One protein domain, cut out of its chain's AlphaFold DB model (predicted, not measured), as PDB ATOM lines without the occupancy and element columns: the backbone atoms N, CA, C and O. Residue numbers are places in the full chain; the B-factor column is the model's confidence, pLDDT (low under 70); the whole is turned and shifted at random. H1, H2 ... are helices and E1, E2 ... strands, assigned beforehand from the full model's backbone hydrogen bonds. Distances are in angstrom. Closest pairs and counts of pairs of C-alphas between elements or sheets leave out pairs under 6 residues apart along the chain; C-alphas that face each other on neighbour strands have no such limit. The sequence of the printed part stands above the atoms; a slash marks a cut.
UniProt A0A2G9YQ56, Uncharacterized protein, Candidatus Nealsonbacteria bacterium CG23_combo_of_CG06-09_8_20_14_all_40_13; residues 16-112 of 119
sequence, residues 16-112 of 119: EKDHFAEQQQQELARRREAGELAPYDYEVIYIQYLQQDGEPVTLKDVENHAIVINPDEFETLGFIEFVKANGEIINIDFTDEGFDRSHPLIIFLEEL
ATOM      1  N   GLU A  16     101.094  85.160  16.518       53.12
ATOM      2  CA  GLU A  16     100.163  84.051  16.262       53.12
ATOM      3  C   GLU A  16      98.750  84.360  16.786       53.12
ATOM      4  O   GLU A  16      97.760  83.945  16.179       53.12
ATOM      5  N   LYS A  17      98.651  85.128  17.880       52.78
ATOM      6  CA  LYS A  17      97.383  85.586  18.466       52.78
ATOM      7  C   LYS A  17      96.677  86.607  17.579       52.78
ATOM      8  O   LYS A  17      95.492  86.434  17.294       52.78
ATOM      9  N   ASP A  18      97.410  87.604  17.087       55.31
ATOM     10  CA  ASP A  18      96.861  88.633  16.198       55.31
ATOM     11  C   ASP A  18      96.323  88.021  14.897       55.31
ATOM     12  O   ASP A  18      95.232  88.355  14.436       55.31
ATOM     13  N   HIS A  19      97.047  87.047  14.342       58.78
ATOM     14  CA  HIS A  19      96.659  86.383  13.101       58.78
ATOM     15  C   HIS A  19      95.441  85.460  13.274       58.78
ATOM     16  O   HIS A  19      94.634  85.314  12.354       58.78
ATOM     17  N   PHE A  20      95.282  84.837  14.447       60.03
ATOM     18  CA  PHE A  20      94.081  84.069  14.777       60.03
ATOM     19  C   PHE A  20      92.871  84.989  14.962       60.03
ATOM     20  O   PHE A  20      91.816  84.727  14.389       60.03
ATOM     21  N   ALA A  21      93.028  86.098  15.689       55.91
ATOM     22  CA  ALA A  21      91.967  87.082  15.880       55.91
ATOM     23  C   ALA A  21      91.486  87.669  14.542       55.91
ATOM     24  O   ALA A  21      90.282  87.757  14.301       55.91
ATOM     25  N   GLU A  22      92.411  87.994  13.638       63.38
ATOM     26  CA  GLU A  22      92.088  88.511  12.307       63.38
ATOM     27  C   GLU A  22      91.362  87.466  11.439       63.38
ATOM     28  O   GLU A  22      90.374  87.789  10.777       63.38
ATOM     29  N   GLN A  23      91.787  86.199  11.484       64.56
ATOM     30  CA  GLN A  23      91.110  85.107  10.773       64.56
ATOM     31  C   GLN A  23      89.690  84.870  11.284       64.56
ATOM     32  O   GLN A  23      88.771  84.702  10.479       64.56
ATOM     33  N   GLN A  24      89.500  84.901  12.603       60.41
ATOM     34  CA  GLN A  24      88.173  84.769  13.187       60.41
ATOM     35  C   GLN A  24      87.313  85.971  12.787       60.41
ATOM     36  O   GLN A  24      86.234  85.769  12.249       60.41
ATOM     37  N   GLN A  25      87.799  87.212  12.901       57.19
ATOM     38  CA  GLN A  25      87.048  88.399  12.460       57.19
ATOM     39  C   GLN A  25      86.642  88.354  10.977       57.19
ATOM     40  O   GLN A  25      85.526  88.753  10.634       57.19
ATOM     41  N   GLN A  26      87.502  87.839  10.094       64.38
ATOM     42  CA  GLN A  26      87.182  87.680   8.671       64.38
ATOM     43  C   GLN A  26      86.108  86.615   8.421       64.38
ATOM     44  O   GLN A  26      85.191  86.843   7.629       64.38
ATOM     45  N   GLU A  27      86.182  85.467   9.096       61.88
ATOM     46  CA  GLU A  27      85.165  84.415   8.975       61.88
ATOM     47  C   GLU A  27      83.807  84.880   9.519       61.88
ATOM     48  O   GLU A  27      82.754  84.573   8.958       61.88
ATOM     49  N   LEU A  28      83.826  85.693  10.571       60.25
ATOM     50  CA  LEU A  28      82.638  86.283  11.179       60.25
ATOM     51  C   LEU A  28      81.978  87.301  10.240       60.25
ATOM     52  O   LEU A  28      80.779  87.209   9.961       60.25
ATOM     53  N   ALA A  29      82.767  88.194   9.637       60.41
ATOM     54  CA  ALA A  29      82.287  89.098   8.594       60.41
ATOM     55  C   ALA A  29      81.653  88.327   7.420       60.41
ATOM     56  O   ALA A  29      80.549  88.663   6.985       60.41
ATOM     57  N   ARG A  30      82.288  87.234   6.972       71.25
ATOM     58  CA  ARG A  30      81.770  86.364   5.903       71.25
ATOM     59  C   ARG A  30      80.405  85.763   6.253       71.25
ATOM     60  O   ARG A  30      79.507  85.754   5.413       71.25
ATOM     61  N   ARG A  31      80.233  85.260   7.479       61.75
ATOM     62  CA  ARG A  31      78.973  84.646   7.939       61.75
ATOM     63  C   ARG A  31      77.844  85.669   8.089       61.75
ATOM     64  O   ARG A  31      76.703  85.364   7.734       61.75
ATOM     65  N   ARG A  32      78.155  86.895   8.527       62.31
ATOM     66  CA  ARG A  32      77.197  88.018   8.553       62.31
ATOM     67  C   ARG A  32      76.743  88.405   7.147       62.31
ATOM     68  O   ARG A  32      75.547  88.544   6.909       62.31
ATOM     69  N   GLU A  33      77.673  88.516   6.198       65.44
ATOM     70  CA  GLU A  33      77.356  88.795   4.788       65.44
ATOM     71  C   GLU A  33      76.518  87.683   4.140       65.44
ATOM     72  O   GLU A  33      75.650  87.961   3.311       65.44
ATOM     73  N   ALA A  34      76.734  86.430   4.546       73.94
ATOM     74  CA  ALA A  34      75.956  85.280   4.094       73.94
ATOM     75  C   ALA A  34      74.548  85.195   4.721       73.94
ATOM     76  O   ALA A  34      73.743  84.368   4.293       73.94
ATOM     77  N   GLY A  35      74.233  86.037   5.716       59.53
ATOM     78  CA  GLY A  35      72.974  85.978   6.464       59.53
ATOM     79  C   GLY A  35      72.846  84.725   7.336       59.53
ATOM     80  O   GLY A  35      71.737  84.352   7.712       59.53
ATOM     81  N   GLU A  36      73.971  84.067   7.632       59.97
ATOM     82  CA  GLU A  36      74.048  82.884   8.500       59.97
ATOM     83  C   GLU A  36      74.016  83.251   9.992       59.97
ATOM     84  O   GLU A  36      73.916  82.364  10.837       59.97
ATOM     85  N   LEU A  37      74.117  84.544  10.306       53.16
ATOM     86  CA  LEU A  37      74.049  85.110  11.649       53.16
ATOM     87  C   LEU A  37      72.973  86.195  11.676       53.16
ATOM     88  O   LEU A  37      72.917  87.046  10.781       53.16
ATOM     89  N   ALA A  38      72.105  86.162  12.685       52.34
ATOM     90  CA  ALA A  38      71.121  87.213  12.882       52.34
ATOM     91  C   ALA A  38      71.816  88.528  13.295       52.34
ATOM     92  O   ALA A  38      72.900  88.499  13.875       52.34
ATOM     93  N   PRO A  39      71.185  89.700  13.083       47.69
ATOM     94  CA  PRO A  39      71.752  91.003  13.462       47.69
ATOM     95  C   PRO A  39      72.077  91.162  14.957       47.69
ATOM     96  O   PRO A  39      72.689  92.152  15.346       47.69
ATOM     97  N   TYR A  40      71.615  90.226  15.786       49.09
ATOM     98  CA  TYR A  40      71.764  90.213  17.238       49.09
ATOM     99  C   TYR A  40      72.514  88.970  17.741       49.09
ATOM    100  O   TYR A  40      72.609  88.784  18.949       49.09
ATOM    101  N   ASP A  41      73.012  88.111  16.844       52.38
ATOM    102  CA  ASP A  41      73.816  86.962  17.248       52.38
ATOM    103  C   ASP A  41      75.219  87.457  17.578       52.38
ATOM    104  O   ASP A  41      75.947  87.969  16.724       52.38
ATOM    105  N   TYR A  42      75.578  87.328  18.849       61.41
ATOM    106  CA  TYR A  42      76.901  87.674  19.322       61.41
ATOM    107  C   TYR A  42      77.769  86.425  19.310       61.41
ATOM    108  O   TYR A  42      77.393  85.382  19.837       61.41
ATOM    109  N   GLU A  43      78.919  86.502  18.653       64.62
ATOM    110  CA  GLU A  43      79.642  85.303  18.250       64.62
ATOM    111  C   GLU A  43      80.349  84.649  19.444       64.62
ATOM    112  O   GLU A  43      81.360  85.136  19.950       64.62
ATOM    113  N   VAL A  44      79.834  83.494  19.857       66.81
ATOM    114  CA  VAL A  44      80.338  82.645  20.951       66.81
ATOM    115  C   VAL A  44      81.844  82.378  20.881       66.81
ATOM    116  O   VAL A  44      82.530  82.330  21.901       66.81
ATOM    117  N   ILE A  45      82.382  82.287  19.667       65.31
ATOM    118  CA  ILE A  45      83.812  82.119  19.398       65.31
ATOM    119  C   ILE A  45      84.639  83.317  19.893       65.31
ATOM    120  O   ILE A  45      85.734  83.137  20.419       65.31
ATOM    121  N   TYR A  46      84.133  84.541  19.733       69.44
ATOM    122  CA  TYR A  46      84.822  85.748  20.183       69.44
ATOM    123  C   TYR A  46      84.801  85.866  21.711       69.44
ATOM    124  O   TYR A  46      85.809  86.225  22.313       69.44
ATOM    125  N   ILE A  47      83.696  85.464  22.349       73.50
ATOM    126  CA  ILE A  47      83.620  85.354  23.813       73.50
ATOM    127  C   ILE A  47      84.671  84.363  24.327       73.50
ATOM    128  O   ILE A  47      85.457  84.713  25.201       73.50
ATOM    129  N   GLN A  48      84.747  83.163  23.744       70.62
ATOM    130  CA  GLN A  48      85.771  82.184  24.120       70.62
ATOM    131  C   GLN A  48      87.193  82.719  23.960       70.62
ATOM    132  O   GLN A  48      88.047  82.436  24.797       70.62
ATOM    133  N   TYR A  49      87.459  83.471  22.889       70.88
ATOM    134  CA  TYR A  49      88.766  84.078  22.660       70.88
ATOM    135  C   TYR A  49      89.153  85.034  23.794       70.88
ATOM    136  O   TYR A  49      90.229  84.878  24.370       70.88
ATOM    137  N   LEU A  50      88.264  85.969  24.154       71.12
ATOM    138  CA  LEU A  50      88.504  86.912  25.252       71.12
ATOM    139  C   LEU A  50      88.814  86.154  26.551       71.12
ATOM    140  O   LEU A  50      89.826  86.402  27.205       71.12
ATOM    141  N   GLN A  51      88.021  85.123  26.846       72.12
ATOM    142  CA  GLN A  51      88.210  84.303  28.039       72.12
ATOM    143  C   GLN A  51      89.523  83.513  28.051       72.12
ATOM    144  O   GLN A  51      90.136  83.371  29.109       72.12
ATOM    145  N   GLN A  52      89.973  82.989  26.906       72.44
ATOM    146  CA  GLN A  52      91.260  82.290  26.803       72.44
ATOM    147  C   GLN A  52      92.450  83.216  27.074       72.44
ATOM    148  O   GLN A  52      93.475  82.748  27.575       72.44
ATOM    149  N   ASP A  53      92.315  84.508  26.778       72.31
ATOM    150  CA  ASP A  53      93.331  85.520  27.083       72.31
ATOM    151  C   ASP A  53      93.235  86.044  28.530       72.31
ATOM    152  O   ASP A  53      94.077  86.820  28.974       72.31
ATOM    153  N   GLY A  54      92.246  85.567  29.298       71.38
ATOM    154  CA  GLY A  54      91.965  86.032  30.657       71.38
ATOM    155  C   GLY A  54      91.276  87.397  30.700       71.38
ATOM    156  O   GLY A  54      91.207  88.005  31.768       71.38
ATOM    157  N   GLU A  55      90.777  87.868  29.558       73.50
ATOM    158  CA  GLU A  55      90.052  89.123  29.428       73.50
ATOM    159  C   GLU A  55      88.540  88.863  29.579       73.50
ATOM    160  O   GLU A  55      87.975  87.983  28.918       73.50
ATOM    161  N   PRO A  56      87.845  89.603  30.454       71.00
ATOM    162  CA  PRO A  56      86.402  89.480  30.603       71.00
ATOM    163  C   PRO A  56      85.670  90.129  29.425       71.00
ATOM    164  O   PRO A  56      86.169  91.064  28.799       71.00
ATOM    165  N   VAL A  57      84.429  89.707  29.170       75.62
ATOM    166  CA  VAL A  57      83.598  90.358  28.147       75.62
ATOM    167  C   VAL A  57      83.077  91.700  28.675       75.62
ATOM    168  O   VAL A  57      82.493  91.768  29.763       75.62
ATOM    169  N   THR A  58      83.249  92.774  27.900       68.75
ATOM    170  CA  THR A  58      82.840  94.141  28.258       68.75
ATOM    171  C   THR A  58      81.863  94.759  27.253       68.75
ATOM    172  O   THR A  58      81.674  94.286  26.134       68.75
ATOM    173  N   LEU A  59      81.247  95.891  27.629       65.25
ATOM    174  CA  LEU A  59      80.336  96.640  26.750       65.25
ATOM    175  C   LEU A  59      81.014  97.141  25.458       65.25
ATOM    176  O   LEU A  59      80.345  97.317  24.443       65.25
ATOM    177  N   LYS A  60      82.328  97.404  25.493       65.19
ATOM    178  CA  LYS A  60      83.068  97.878  24.313       65.19
ATOM    179  C   LYS A  60      83.193  96.803  23.249       65.19
ATOM    180  O   LYS A  60      83.222  97.142  22.074       65.19
ATOM    181  N   ASP A  61      83.248  95.550  23.679       67.44
ATOM    182  CA  ASP A  61      83.409  94.416  22.783       67.44
ATOM    183  C   ASP A  61      82.150  94.259  21.924       67.44
ATOM    184  O   ASP A  61      82.245  93.968  20.738       67.44
ATOM    185  N   VAL A  62      80.976  94.570  22.489       67.62
ATOM    186  CA  VAL A  62      79.676  94.218  21.901       67.62
ATOM    187  C   VAL A  62      78.962  95.307  21.093       67.62
ATOM    188  O   VAL A  62      77.839  95.096  20.639       67.62
ATOM    189  N   GLU A  63      79.556  96.492  20.950       61.88
ATOM    190  CA  GLU A  63      79.003  97.641  20.204       61.88
ATOM    191  C   GLU A  63      77.481  97.899  20.397       61.88
ATOM    192  O   GLU A  63      76.768  98.197  19.443       61.88
ATOM    193  N   ASN A  64      76.963  97.818  21.631       55.25
ATOM    194  CA  ASN A  64      75.530  97.967  21.983       55.25
ATOM    195  C   ASN A  64      74.579  96.875  21.450       55.25
ATOM    196  O   ASN A  64      73.368  97.087  21.386       55.25
ATOM    197  N   HIS A  65      75.090  95.703  21.088       63.69
ATOM    198  CA  HIS A  65      74.260  94.551  20.742       63.69
ATOM    199  C   HIS A  65      73.979  93.693  21.982       63.69
ATOM    200  O   HIS A  65      74.733  93.695  22.960       63.69
ATOM    201  N   ALA A  66      72.859  92.969  21.953       68.69
ATOM    202  CA  ALA A  66      72.589  91.927  22.933       68.69
ATOM    203  C   ALA A  66      73.476  90.713  22.639       68.69
ATOM    204  O   ALA A  66      73.715  90.388  21.480       68.69
ATOM    205  N   ILE A  67      73.931  90.028  23.686       75.50
ATOM    206  CA  ILE A  67      74.565  88.720  23.547       75.50
ATOM    207  C   ILE A  67      73.465  87.671  23.565       75.50
ATOM    208  O   ILE A  67      72.747  87.561  24.555       75.50
ATOM    209  N   VAL A  68      73.340  86.904  22.488       77.06
ATOM    210  CA  VAL A  68      72.440  85.752  22.408       77.06
ATOM    211  C   VAL A  68      73.292  84.491  22.411       77.06
ATOM    212  O   VAL A  68      74.164  84.347  21.562       77.06
ATOM    213  N   ILE A  69      73.054  83.604  23.376       82.06
ATOM    214  CA  ILE A  69      73.726  82.307  23.498       82.06
ATOM    215  C   ILE A  69      72.659  81.228  23.399       82.06
ATOM    216  O   ILE A  69      71.742  81.170  24.223       82.06
ATOM    217  N   ASN A  70      72.766  80.379  22.388       81.25
ATOM    218  CA  ASN A  70      71.819  79.309  22.131       81.25
ATOM    219  C   ASN A  70      72.108  78.063  22.992       81.25
ATOM    220  O   ASN A  70      73.232  77.866  23.458       81.25
ATOM    221  N   PRO A  71      71.104  77.187  23.200       85.88
ATOM    222  CA  PRO A  71      71.243  75.945  23.962       85.88
ATOM    223  C   PRO A  71      72.452  75.065  23.621       85.88
ATOM    224  O   PRO A  71      73.072  74.491  24.514       85.88
ATOM    225  N   ASP A  72      72.785  74.948  22.340       81.38
ATOM    226  CA  ASP A  72      73.907  74.161  21.822       81.38
ATOM    227  C   ASP A  72      75.277  74.808  22.081       81.38
ATOM    228  O   ASP A  72      76.309  74.135  22.043       81.38
ATOM    229  N   GLU A  73      75.300  76.096  22.411       80.06
ATOM    230  CA  GLU A  73      76.518  76.864  22.652       80.06
ATOM    231  C   GLU A  73      76.943  76.854  24.130       80.06
ATOM    232  O   GLU A  73      78.115  77.077  24.439       80.06
ATOM    233  N   PHE A  74      76.030  76.523  25.052       84.19
ATOM    234  CA  PHE A  74      76.309  76.479  26.492       84.19
ATOM    235  C   PHE A  74      77.419  75.497  26.871       84.19
ATOM    236  O   PHE A  74      78.282  75.838  27.677       84.19
ATOM    237  N   GLU A  75      77.425  74.293  26.291       81.69
ATOM    238  CA  GLU A  75      78.466  73.287  26.556       81.69
ATOM    239  C   GLU A  75      79.833  73.749  26.042       81.69
ATOM    240  O   GLU A  75      80.860  73.518  26.677       81.69
ATOM    241  N   THR A  76      79.827  74.452  24.910       80.19
ATOM    242  CA  THR A  76      81.031  74.981  24.272       80.19
ATOM    243  C   THR A  76      81.633  76.109  25.111       80.19
ATOM    244  O   THR A  76      82.844  76.156  25.310       80.19
ATOM    245  N   LEU A  77      80.801  77.002  25.648       81.31
ATOM    246  CA  LEU A  77      81.247  78.100  26.507       81.31
ATOM    247  C   LEU A  77      81.661  77.622  27.899       81.31
ATOM    248  O   LEU A  77      82.686  78.059  28.413       81.31
ATOM    249  N   GLY A  78      80.870  76.741  28.515       84.25
ATOM    250  CA  GLY A  78      81.055  76.258  29.885       84.25
ATOM    251  C   GLY A  78      80.800  77.329  30.948       84.25
ATOM    252  O   GLY A  78      80.045  77.101  31.881       84.25
ATOM    253  N   PHE A  79      81.376  78.514  30.803       84.12
ATOM    254  CA  PHE A  79      81.306  79.612  31.756       84.12
ATOM    255  C   PHE A  79      81.526  80.938  31.024       84.12
ATOM    256  O   PHE A  79      82.273  80.953  30.052       84.12
ATOM    257  N   ILE A  80      80.940  82.045  31.489       84.25
ATOM    258  CA  ILE A  80      81.307  83.409  31.074       84.25
ATOM    259  C   ILE A  80      81.472  84.329  32.284       84.25
ATOM    260  O   ILE A  80      80.630  84.346  33.182       84.25
ATOM    261  N   GLU A  81      82.535  85.136  32.250       81.81
ATOM    262  CA  GLU A  81      82.745  86.278  33.135       81.81
ATOM    263  C   GLU A  81      82.494  87.590  32.374       81.81
ATOM    264  O   GLU A  81      83.038  87.826  31.291       81.81
ATOM    265  N   PHE A  82      81.680  88.455  32.971       79.62
ATOM    266  CA  PHE A  82      81.401  89.805  32.500       79.62
ATOM    267  C   PHE A  82      81.866  90.821  33.528       79.62
ATOM    268  O   PHE A  82      81.566  90.692  34.717       79.62
ATOM    269  N   VAL A  83      82.495  91.897  33.057       73.44
ATOM    270  CA  VAL A  83      82.806  93.055  33.899       73.44
ATOM    271  C   VAL A  83      81.929  94.229  33.492       73.44
ATOM    272  O   VAL A  83      82.008  94.758  32.382       73.44
ATOM    273  N   LYS A  84      81.075  94.653  34.424       73.31
ATOM    274  CA  LYS A  84      80.237  95.843  34.288       73.31
ATOM    275  C   LYS A  84      81.084  97.113  34.262       73.31
ATOM    276  O   LYS A  84      82.177  97.178  34.822       73.31
ATOM    277  N   ALA A  85      80.522  98.191  33.714       67.75
ATOM    278  CA  ALA A  85      81.184  99.500  33.684       67.75
ATOM    279  C   ALA A  85      81.465 100.080  35.088       67.75
ATOM    280  O   ALA A  85      82.359 100.911  35.245       67.75
ATOM    281  N   ASN A  86      80.709  99.651  36.104       68.69
ATOM    282  CA  ASN A  86      80.907 100.026  37.506       68.69
ATOM    283  C   ASN A  86      81.926  99.127  38.245       68.69
ATOM    284  O   ASN A  86      82.181  99.350  39.427       68.69
ATOM    285  N   GLY A  87      82.515  98.139  37.560       70.56
ATOM    286  CA  GLY A  87      83.475  97.185  38.119       70.56
ATOM    287  C   GLY A  87      82.854  95.956  38.791       70.56
ATOM    288  O   GLY A  87      83.591  95.136  39.331       70.56
ATOM    289  N   GLU A  88      81.528  95.806  38.782       76.88
ATOM    290  CA  GLU A  88      80.866  94.577  39.228       76.88
ATOM    291  C   GLU A  88      81.163  93.425  38.261       76.88
ATOM    292  O   GLU A  88      81.122  93.597  37.042       76.88
ATOM    293  N   ILE A  89      81.433  92.247  38.817       81.00
ATOM    294  CA  ILE A  89      81.716  91.033  38.054       81.00
ATOM    295  C   ILE A  89      80.470  90.149  38.078       81.00
ATOM    296  O   ILE A  89      79.973  89.814  39.156       81.00
ATOM    297  N   ILE A  90      79.973  89.769  36.902       81.25
ATOM    298  CA  ILE A  90      78.929  88.754  36.751       81.25
ATOM    299  C   ILE A  90      79.557  87.494  36.189       81.25
ATOM    300  O   ILE A  90      80.166  87.512  35.126       81.25
ATOM    301  N   ASN A  91      79.309  86.394  36.882       84.75
ATOM    302  CA  ASN A  91      79.782  85.073  36.528       84.75
ATOM    303  C   ASN A  91      78.586  84.187  36.214       84.75
ATOM    304  O   ASN A  91      77.699  84.026  37.053       84.75
ATOM    305  N   ILE A  92      78.559  83.634  35.005       86.38
ATOM    306  CA  ILE A  92      77.517  82.718  34.552       86.38
ATOM    307  C   ILE A  92      78.176  81.380  34.251       86.38
ATOM    308  O   ILE A  92      78.909  81.251  33.276       86.38
ATOM    309  N   ASP A  93      77.936  80.392  35.108       88.56
ATOM    310  CA  ASP A  93      78.436  79.031  34.935       88.56
ATOM    311  C   ASP A  93      77.378  78.179  34.222       88.56
ATOM    312  O   ASP A  93      76.359  77.796  34.800       88.56
ATOM    313  N   PHE A  94      77.620  77.886  32.947       88.25
ATOM    314  CA  PHE A  94      76.778  77.009  32.140       88.25
ATOM    315  C   PHE A  94      77.035  75.526  32.409       88.25
ATOM    316  O   PHE A  94      76.362  74.689  31.807       88.25
ATOM    317  N   THR A  95      77.966  75.159  33.291       87.19
ATOM    318  CA  THR A  95      78.162  73.779  33.770       87.19
ATOM    319  C   THR A  95      77.348  73.463  35.028       87.19
ATOM    320  O   THR A  95      77.138  72.290  35.328       87.19
ATOM    321  N   ASP A  96      76.767  74.471  35.692       90.00
ATOM    322  CA  ASP A  96      75.910  74.291  36.873       90.00
ATOM    323  C   ASP A  96      74.652  73.455  36.549       90.00
ATOM    324  O   ASP A  96      73.890  73.765  35.629       90.00
ATOM    325  N   GLU A  97      74.397  72.382  37.300       86.25
ATOM    326  CA  GLU A  97      73.204  71.534  37.143       86.25
ATOM    327  C   GLU A  97      71.890  72.329  37.269       86.25
ATOM    328  O   GLU A  97      70.884  71.947  36.672       86.25
ATOM    329  N   GLY A  98      71.898  73.449  38.001       85.88
ATOM    330  CA  GLY A  98      70.748  74.336  38.171       85.88
ATOM    331  C   GLY A  98      70.493  75.310  37.017       85.88
ATOM    332  O   GLY A  98      69.434  75.940  36.993       85.88
ATOM    333  N   PHE A  99      71.423  75.451  36.067       86.88
ATOM    334  CA  PHE A  99      71.270  76.369  34.938       86.88
ATOM    335  C   PHE A  99      70.308  75.798  33.879       86.88
ATOM    336  O   PHE A  99      70.513  74.692  33.363       86.88
ATOM    337  N   ASP A 100      69.260  76.555  33.532       88.31
ATOM    338  CA  ASP A 100      68.307  76.157  32.490       88.31
ATOM    339  C   ASP A 100      68.923  76.326  31.096       88.31
ATOM    340  O   ASP A 100      69.028  77.429  30.567       88.31
ATOM    341  N   ARG A 101      69.291  75.196  30.489       87.94
ATOM    342  CA  ARG A 101      69.885  75.121  29.146       87.94
ATOM    343  C   ARG A 101      68.854  74.906  28.043       87.94
ATOM    344  O   ARG A 101      69.231  74.740  26.890       87.94
ATOM    345  N   SER A 102      67.564  74.833  28.373       88.75
ATOM    346  CA  SER A 102      66.522  74.532  27.384       88.75
ATOM    347  C   SER A 102      66.120  75.740  26.532       88.75
ATOM    348  O   SER A 102      65.487  75.567  25.489       88.75
ATOM    349  N   HIS A 103      66.529  76.944  26.935       86.44
ATOM    350  CA  HIS A 103      66.205  78.198  26.266       86.44
ATOM    351  C   HIS A 103      67.472  79.020  25.992       86.44
ATOM    352  O   HIS A 103      68.421  78.935  26.772       86.44
ATOM    353  N   PRO A 104      67.501  79.836  24.920       80.06
ATOM    354  CA  PRO A 104      68.587  80.782  24.698       80.06
ATOM    355  C   PRO A 104      68.718  81.783  25.849       80.06
ATOM    356  O   PRO A 104      67.713  82.280  26.368       80.06
ATOM    357  N   LEU A 105      69.955  82.123  26.204       83.31
ATOM    358  CA  LEU A 105      70.261  83.216  27.117       83.31
ATOM    359  C   LEU A 105      70.470  84.494  26.306       83.31
ATOM    360  O   LEU A 105      71.315  84.535  25.418       83.31
ATOM    361  N   ILE A 106      69.716  85.542  26.635       75.94
ATOM    362  CA  ILE A 106      69.858  86.865  26.022       75.94
ATOM    363  C   ILE A 106      70.342  87.836  27.095       75.94
ATOM    364  O   ILE A 106      69.679  88.010  28.117       75.94
ATOM    365  N   ILE A 107      71.486  88.474  26.861       75.50
ATOM    366  CA  ILE A 107      72.107  89.430  27.776       75.50
ATOM    367  C   ILE A 107      72.116  90.799  27.107       75.50
ATOM    368  O   ILE A 107      72.781  91.012  26.094       75.50
ATOM    369  N   PHE A 108      71.405  91.753  27.702       69.12
ATOM    370  CA  PHE A 108      71.440  93.149  27.282       69.12
ATOM    371  C   PHE A 108      72.521  93.884  28.068       69.12
ATOM    372  O   PHE A 108      72.377  94.154  29.259       69.12
ATOM    373  N   LEU A 109      73.619  94.232  27.402       65.38
ATOM    374  CA  LEU A 109      74.759  94.863  28.069       65.38
ATOM    375  C   LEU A 109      74.507  96.333  28.454       65.38
ATOM    376  O   LEU A 109      75.212  96.883  29.297       65.38
ATOM    377  N   GLU A 110      73.423  96.930  27.952       60.19
ATOM    378  CA  GLU A 110      72.876  98.204  28.439       60.19
ATOM    379  C   GLU A 110      72.398  98.138  29.902       60.19
ATOM    380  O   GLU A 110      72.368  99.161  30.580       60.19
ATOM    381  N   GLU A 111      72.052  96.950  30.414       54.97
ATOM    382  CA  GLU A 111      71.706  96.731  31.829       54.97
ATOM    383  C   GLU A 111      72.946  96.478  32.707       54.97
ATOM    384  O   GLU A 111      72.866  96.518  33.937       54.97
ATOM    385  N   LEU A 112      74.106  96.236  32.081       55.31
ATOM    386  CA  LEU A 112      75.399  96.071  32.753       55.31
ATOM    387  C   LEU A 112      76.146  97.399  32.932       55.31
ATOM    388  O   LEU A 112      77.010  97.522  33.801       55.31
TER     389      LEU A 112
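What this domain is: This is residues 16 to 112 of the 119 residues of an uncharacterized protein of Candidatus Nealsonbacteria bacterium CG23_combo_of_CG06-09_8_20_14_all_40_13 (UniProt A0A2G9YQ56). Two separate antiparallel ribbons of two strands each, the hairpin E2 and E3 and the pair E1 and E4, make one part of this model. The short helix H2 packs on E2 with its residues 47 to 51, and the long helix H1 lies beyond H2 at one end, only loosely attached. The printed part has 97 residues, with H1, H2, E1, H3, E2, E3 and E4 along it, a mixed class of helices and strands. It is compact, with a radius of gyration of the C-alphas of 13.6 A, and spans 35 by 30 by 26 A.

Where its parts are: Find C-alpha 16 at (100.163, 84.051, 16.262); from there H1 runs 26.0 A through residues 16 to 33. Next come H2, residues 44 to 52, 12.4 A long, and E1, residues 66 to 69. H3 is residues 74 to 77, E2 residues 79 to 83, 13.7 A long, and E3 residues 89 to 93, 12.8 A long. E4, residues 105 to 108, ends at C-alpha 108 (71.440, 93.149, 27.282).

How they stand to each other: Look first at H1 and H2, close but not clearly touching: the closest C-alphas, of Gln 24 and Tyr 46, are 7.8 A apart. They run opposite ways at a shallow tilt of 16 degrees. The closest C-alphas of H2 and E2, of Gln 51 and Ile 80, are 7.6 A apart. H2 and H3 are close but not clearly touching, with the C-alphas of Gln 48 and Leu 77 closest at 6.5 A. E1 and E4 are antiparallel at 166 degrees, with N 67 and O 107 at 2.8 A, within hydrogen-bond range. In the hairpin E2 and E3, at 169 degrees, N 80 and O 92 are 2.8 A apart, also within range. E2 and E4 are apart. Every O i to N i+4 pair is within range in H1 and H2; H3 is too short for one.

The domain as a whole: The farthest C-alphas, of His 19 and Gly 98, are 38.0 A apart. The printed part has no cut; the links H2 to E1 and E3 to E4 are long. Mean pLDDT of the printed part is 71.1, and 45 residues are under 70, among them 16 to 29 and 35 to 46.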